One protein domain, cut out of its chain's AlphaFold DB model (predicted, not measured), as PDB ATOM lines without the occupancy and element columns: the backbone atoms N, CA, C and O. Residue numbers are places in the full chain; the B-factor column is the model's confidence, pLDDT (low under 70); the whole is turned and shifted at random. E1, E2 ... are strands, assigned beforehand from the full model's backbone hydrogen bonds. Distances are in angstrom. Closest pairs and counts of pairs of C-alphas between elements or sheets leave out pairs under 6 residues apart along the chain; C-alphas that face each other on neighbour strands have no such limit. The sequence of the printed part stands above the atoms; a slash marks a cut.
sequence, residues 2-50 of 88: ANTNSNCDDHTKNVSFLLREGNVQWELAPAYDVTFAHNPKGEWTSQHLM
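What this domain is: This is residues 2 to 50 of the 88 residues of the protein "HipA domain-containing protein" of Burkholderia sp. Bp8998 (UniProt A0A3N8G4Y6). The domain has little regular structure: it is a long, thin rod made mostly of loops, with a small two-stranded hairpin, E1 and E2, towards one end and unnamed stretches making up the rest. The printed part has 49 residues, with no named helix and two named strands, E1 then E2, in one antiparallel sheet. The class is all strand, though the strands hold only 6 of the 49 residues. The whole is only just extended, close to loose, with a radius of gyration of the C-alphas of 14.5 A and spans of 47 by 17 by 12 A.

Where its parts are: Residues 2 to 16 hold no named element. E1, residues 17 to 19, begins with C-alpha 17 at (-13.523, -12.079, -41.891). E2, residues 26 to 28, ends with C-alpha 28 at (-9.924, -13.411, -44.159). Residues 29 to 50 again hold no named element.

How they stand to each other: E1 and E2 form a hairpin, antiparallel at 143 degrees. C-alphas 17 and 28 face each other at 4.5 A. N 18 and O 27 are within hydrogen-bond range at 2.8 A.

The domain as a whole: The C-alphas farthest apart, of Ala 2 and Gly 22, are 47.2 A apart. The printed part has no cut, and the link from E1 to E2 is short. Residues 2 to 5 have pLDDT under 70.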
ATOM      1  N   ALA A   2      11.176  10.776 -44.783       41.00
ATOM      2  CA  ALA A   2       9.861  10.353 -44.309       41.00
ATOM      3  C   ALA A   2       9.175   9.562 -45.432       41.00
ATOM      4  O   ALA A   2       9.013  10.097 -46.524       41.00
ATOM      5  N   ASN A   3       8.817   8.301 -45.185       50.84
ATOM      6  CA  ASN A   3       7.982   7.536 -46.106       50.84
ATOM      7  C   ASN A   3       6.612   8.219 -46.161       50.84
ATOM      8  O   ASN A   3       5.833   8.162 -45.214       50.84
ATOM      9  N   THR A   4       6.354   8.936 -47.250       50.03
ATOM     10  CA  THR A   4       5.104   9.656 -47.515       50.03
ATOM     11  C   THR A   4       4.147   8.817 -48.357       50.03
ATOM     12  O   THR A   4       3.355   9.395 -49.079       50.03
ATOM     13  N   ASN A   5       4.223   7.483 -48.310       62.78
ATOM     14  CA  ASN A   5       3.281   6.567 -48.965       62.78
ATOM     15  C   ASN A   5       2.875   5.493 -47.950       62.78
ATOM     16  O   ASN A   5       3.334   4.355 -48.014       62.78
ATOM     17  N   SER A   6       2.058   5.889 -46.975       82.06
ATOM     18  CA  SER A   6       1.647   5.042 -45.858       82.06
ATOM     19  C   SER A   6       0.151   5.191 -45.615       82.06
ATOM     20  O   SER A   6      -0.363   6.310 -45.578       82.06
ATOM     21  N   ASN A   7      -0.526   4.062 -45.422       92.38
ATOM     22  CA  ASN A   7      -1.826   4.035 -44.770       92.38
ATOM     23  C   ASN A   7      -1.582   3.922 -43.261       92.38
ATOM     24  O   ASN A   7      -1.112   2.883 -42.804       92.38
ATOM     25  N   CYS A   8      -1.836   4.994 -42.511       95.56
ATOM     26  CA  CYS A   8      -1.724   4.994 -41.057       95.56
ATOM     27  C   CYS A   8      -3.083   4.840 -40.353       95.56
ATOM     28  O   CYS A   8      -3.107   4.820 -39.130       95.56
ATOM     29  N   ASP A   9      -4.187   4.701 -41.094       95.62
ATOM     30  CA  ASP A   9      -5.527   4.427 -40.555       95.62
ATOM     31  C   ASP A   9      -5.839   2.915 -40.560       95.62
ATOM     32  O   ASP A   9      -6.904   2.438 -40.948       95.62
ATOM     33  N   ASP A  10      -4.853   2.110 -40.173       94.81
ATOM     34  CA  ASP A  10      -4.886   0.646 -40.231       94.81
ATOM     35  C   ASP A  10      -5.552   0.011 -38.999       94.81
ATOM     36  O   ASP A  10      -5.196  -1.082 -38.574       94.81
ATOM     37  N   HIS A  11      -6.540   0.680 -38.402       95.88
ATOM     38  CA  HIS A  11      -7.180   0.220 -37.172       95.88
ATOM     39  C   HIS A  11      -7.921  -1.120 -37.332       95.88
ATOM     40  O   HIS A  11      -8.370  -1.493 -38.416       95.88
ATOM     41  N   THR A  12      -8.184  -1.807 -36.219       96.06
ATOM     42  CA  THR A  12      -8.780  -3.159 -36.202       96.06
ATOM     43  C   THR A  12     -10.126  -3.298 -36.922       96.06
ATOM     44  O   THR A  12     -10.443  -4.388 -37.383       96.06
ATOM     45  N   LYS A  13     -10.910  -2.220 -37.082       96.19
ATOM     46  CA  LYS A  13     -12.164  -2.241 -37.867       96.19
ATOM     47  C   LYS A  13     -11.950  -2.354 -39.388       96.19
ATOM     48  O   LYS A  13     -12.892  -2.673 -40.108       96.19
ATOM     49  N   ASN A  14     -10.723  -2.143 -39.864       96.69
ATOM     50  CA  ASN A  14     -10.330  -2.318 -41.266       96.69
ATOM     51  C   ASN A  14      -9.848  -3.749 -41.564       96.69
ATOM     52  O   ASN A  14      -9.379  -4.035 -42.661       96.69
ATOM     53  N   VAL A  15     -10.006  -4.669 -40.605       97.12
ATOM     54  CA  VAL A  15      -9.763  -6.101 -40.777       97.12
ATOM     55  C   VAL A  15     -11.073  -6.844 -40.543       97.12
ATOM     56  O   VAL A  15     -11.662  -6.756 -39.468       97.12
ATOM     57  N   SER A  16     -11.517  -7.597 -41.546       97.38
ATOM     58  CA  SER A  16     -12.757  -8.374 -41.482       97.38
ATOM     59  C   SER A  16     -12.542  -9.816 -41.915       97.38
ATOM     60  O   SER A  16     -11.614 -10.134 -42.658       97.38
ATOM     61  N   PHE A  17     -13.450 -10.685 -41.477       96.94
ATOM     62  CA  PHE A  17     -13.523 -12.079 -41.891       96.94
ATOM     63  C   PHE A  17     -14.854 -12.327 -42.600       96.94
ATOM     64  O   PHE A  17     -15.879 -11.759 -42.222       96.94
ATOM     65  N   LEU A  18     -14.844 -13.178 -43.620       96.12
ATOM     66  CA  LEU A  18     -16.048 -13.664 -44.276       96.12
ATOM     67  C   LEU A  18     -16.464 -14.991 -43.636       96.12
ATOM     68  O   LEU A  18     -15.630 -15.852 -43.350       96.12
ATOM     69  N   LEU A  19     -17.771 -15.163 -43.459       95.19
ATOM     70  CA  LEU A  19     -18.399 -16.449 -43.187       95.19
ATOM     71  C   LEU A  19     -19.341 -16.746 -44.347       95.19
ATOM     72  O   LEU A  19     -20.331 -16.043 -44.547       95.19
ATOM     73  N   ARG A  20     -19.006 -17.755 -45.150       91.69
ATOM     74  CA  ARG A  20     -19.841 -18.153 -46.287       91.69
ATOM     75  C   ARG A  20     -21.057 -18.916 -45.787       91.69
ATOM     76  O   ARG A  20     -20.944 -19.741 -44.884       91.69
ATOM     77  N   GLU A  21     -22.210 -18.658 -46.392       93.50
ATOM     78  CA  GLU A  21     -23.438 -19.385 -46.077       93.50
ATOM     79  C   GLU A  21     -23.224 -20.900 -46.229       93.50
ATOM     80  O   GLU A  21     -22.624 -21.364 -47.199       93.50
ATOM     81  N   GLY A  22     -23.662 -21.668 -45.229       91.38
ATOM     82  CA  GLY A  22     -23.456 -23.119 -45.177       91.38
ATOM     83  C   GLY A  22     -22.031 -23.566 -44.818       91.38
ATOM     84  O   GLY A  22     -21.793 -24.768 -44.722       91.38
ATOM     85  N   ASN A  23     -21.094 -22.641 -44.586       87.50
ATOM     86  CA  ASN A  23     -19.757 -22.939 -44.078       87.50
ATOM     87  C   ASN A  23     -19.664 -22.630 -42.573       87.50
ATOM     88  O   ASN A  23     -20.329 -21.736 -42.059       87.50
ATOM     89  N   VAL A  24     -18.806 -23.367 -41.869       86.88
ATOM     90  CA  VAL A  24     -18.445 -23.120 -40.461       86.88
ATOM     91  C   VAL A  24     -17.065 -22.478 -40.313       86.88
ATOM     92  O   VAL A  24     -16.678 -22.093 -39.213       86.88
ATOM     93  N   GLN A  25     -16.305 -22.387 -41.406       93.44
ATOM     94  CA  GLN A  25     -14.951 -21.850 -41.419       93.44
ATOM     95  C   GLN A  25     -14.958 -20.374 -41.811       93.44
ATOM     96  O   GLN A  25     -15.513 -19.991 -42.843       93.44
ATOM     97  N   TRP A  26     -14.304 -19.571 -40.979       95.62
ATOM     98  CA  TRP A  26     -14.015 -18.172 -41.259       95.62
ATOM     99  C   TRP A  26     -12.832 -18.059 -42.219       95.62
ATOM    100  O   TRP A  26     -11.847 -18.785 -42.093       95.62
ATOM    101  N   GLU A  27     -12.907 -17.110 -43.144       95.38
ATOM    102  CA  GLU A  27     -11.810 -16.750 -44.043       95.38
ATOM    103  C   GLU A  27     -11.513 -15.251 -43.927       95.38
ATOM    104  O   GLU A  27     -12.400 -14.462 -43.613       95.38
ATOM    105  N   LEU A  28     -10.266 -14.835 -44.154       96.56
ATOM    106  CA  LEU A  28      -9.924 -13.411 -44.159       96.56
ATOM    107  C   LEU A  28     -10.593 -12.729 -45.363       96.56
ATOM    108  O   LEU A  28     -10.520 -13.236 -46.484       96.56
ATOM    109  N   ALA A  29     -11.235 -11.581 -45.143       96.75
ATOM    110  CA  ALA A  29     -11.774 -10.783 -46.237       96.75
ATOM    111  C   ALA A  29     -10.632 -10.182 -47.085       96.75
ATOM    112  O   ALA A  29      -9.549  -9.919 -46.554       96.75
ATOM    113  N   PRO A  30     -10.848  -9.919 -48.388       96.38
ATOM    114  CA  PRO A  30      -9.907  -9.128 -49.179       96.38
ATOM    115  C   PRO A  30      -9.619  -7.777 -48.512       96.38
ATOM    116  O   PRO A  30     -10.503  -7.214 -47.871       96.38
ATOM    117  N   ALA A  31      -8.410  -7.240 -48.690       95.06
ATOM    118  CA  ALA A  31      -8.072  -5.916 -48.173       95.06
ATOM    119  C   ALA A  31      -8.997  -4.835 -48.766       95.06
ATOM    120  O   ALA A  31      -9.278  -4.836 -49.966       95.06
ATOM    121  N   TYR A  32      -9.441  -3.903 -47.924       95.38
ATOM    122  CA  TYR A  32     -10.290  -2.768 -48.283       95.38
ATOM    123  C   TYR A  32      -9.836  -1.513 -47.527       95.38
ATOM    124  O   TYR A  32      -8.956  -1.590 -46.674       95.38
ATOM    125  N   ASP A  33     -10.402  -0.358 -47.888       95.19
ATOM    126  CA  ASP A  33     -10.086   0.950 -47.285       95.19
ATOM    127  C   ASP A  33      -8.579   1.289 -47.269       95.19
ATOM    128  O   ASP A  33      -8.020   1.876 -46.343       95.19
ATOM    129  N   VAL A  34      -7.883   0.882 -48.335       93.06
ATOM    130  CA  VAL A  34      -6.463   1.178 -48.530       93.06
ATOM    131  C   VAL A  34      -6.343   2.557 -49.167       93.06
ATOM    132  O   VAL A  34      -6.511   2.715 -50.376       93.06
ATOM    133  N   THR A  35      -6.046   3.562 -48.348       90.94
ATOM    134  CA  THR A  35      -5.898   4.954 -48.785       90.94
ATOM    135  C   THR A  35      -4.557   5.538 -48.339       90.94
ATOM    136  O   THR A  35      -3.871   4.997 -47.469       90.94
ATOM    137  N   PHE A  36      -4.148   6.658 -48.942       91.25
ATOM    138  CA  PHE A  36      -3.014   7.429 -48.434       91.25
ATOM    139  C   PHE A  36      -3.444   8.255 -47.210       91.25
ATOM    140  O   PHE A  36      -3.735   9.448 -47.308       91.25
ATOM    141  N   ALA A  37      -3.504   7.597 -46.055       92.06
ATOM    142  CA  ALA A  37      -3.943   8.183 -44.794       92.06
ATOM    143  C   ALA A  37      -2.754   8.447 -43.862       92.06
ATOM    144  O   ALA A  37      -2.620   7.796 -42.834       92.06
ATOM    145  N   HIS A  38      -1.881   9.397 -44.207       93.31
ATOM    146  CA  HIS A  38      -0.800   9.844 -43.320       93.31
ATOM    147  C   HIS A  38      -0.748  11.373 -43.244       93.31
ATOM    148  O   HIS A  38      -0.418  12.057 -44.215       93.31
ATOM    149  N   ASN A  39      -1.036  11.913 -42.059       92.12
ATOM    150  CA  ASN A  39      -0.907  13.331 -41.747       92.12
ATOM    151  C   ASN A  39       0.082  13.512 -40.584       92.12
ATOM    152  O   ASN A  39      -0.305  13.325 -39.432       92.12
ATOM    153  N   PRO A  40       1.331  13.951 -40.834       91.00
ATOM    154  CA  PRO A  40       2.343  14.118 -39.786       91.00
ATOM    155  C   PRO A  40       1.956  15.074 -38.649       91.00
ATOM    156  O   PRO A  40       2.556  15.013 -37.581       91.00
ATOM    157  N   LYS A  41       1.000  15.980 -38.887       93.31
ATOM    158  CA  LYS A  41       0.472  16.928 -37.891       93.31
ATOM    159  C   LYS A  41      -0.904  16.512 -37.358       93.31
ATOM    160  O   LYS A  41      -1.499  17.251 -36.582       93.31
ATOM    161  N   GLY A  42      -1.434  15.387 -37.832       90.00
ATOM    162  CA  GLY A  42      -2.732  14.858 -37.447       90.00
ATOM    163  C   GLY A  42      -2.657  14.117 -36.119       90.00
ATOM    164  O   GLY A  42      -1.681  13.431 -35.828       90.00
ATOM    165  N   GLU A  43      -3.717  14.232 -35.331       93.56
ATOM    166  CA  GLU A  43      -3.851  13.517 -34.060       93.56
ATOM    167  C   GLU A  43      -3.890  11.994 -34.264       93.56
ATOM    168  O   GLU A  43      -3.226  11.257 -33.544       93.56
ATOM    169  N   TRP A  44      -4.608  11.537 -35.295       91.94
ATOM    170  CA  TRP A  44      -4.955  10.123 -35.472       91.94
ATOM    171  C   TRP A  44      -4.055   9.373 -36.456       91.94
ATOM    172  O   TRP A  44      -3.745   8.213 -36.239       91.94
ATOM    173  N   THR A  45      -3.598  10.035 -37.521       94.50
ATOM    174  CA  THR A  45      -2.885   9.391 -38.641       94.50
ATOM    175  C   THR A  45      -1.459   9.918 -38.827       94.50
ATOM    176  O   THR A  45      -0.913   9.910 -39.931       94.50
ATOM    177  N   SER A  46      -0.823  10.405 -37.758       93.81
ATOM    178  CA  SER A  46       0.604  10.795 -37.777       93.81
ATOM    179  C   SER A  46       1.572   9.603 -37.724       93.81
ATOM    180  O   SER A  46       2.771   9.746 -38.014       93.81
ATOM    181  N   GLN A  47       1.046   8.429 -37.379       94.56
ATOM    182  CA  GLN A  47       1.698   7.122 -37.312       94.56
ATOM    183  C   GLN A  47       0.638   6.025 -37.466       94.56
ATOM    184  O   GLN A  47      -0.544   6.333 -37.339       94.56
ATOM    185  N   HIS A  48       1.054   4.776 -37.697       96.06
ATOM    186  CA  HIS A  48       0.132   3.637 -37.751       96.06
ATOM    187  C   HIS A  48      -0.704   3.535 -36.469       96.06
ATOM    188  O   HIS A  48      -0.226   3.875 -35.383       96.06
ATOM    189  N   LEU A  49      -1.934   3.041 -36.589       95.88
ATOM    190  CA  LEU A  49      -2.821   2.748 -35.465       95.88
ATOM    191  C   LEU A  49      -2.601   1.332 -34.916       95.88
ATOM    192  O   LEU A  49      -2.964   1.058 -33.770       95.88
ATOM    193  N   MET A  50      -1.960   0.451 -35.686       96.12
ATOM    194  CA  MET A  50      -1.448  -0.838 -35.215       96.12
ATOM    195  C   MET A  50       0.082  -0.852 -35.149       96.12
ATOM    196  O   MET A  50       0.773  -0.310 -36.007       96.12
TER     197      MET A  50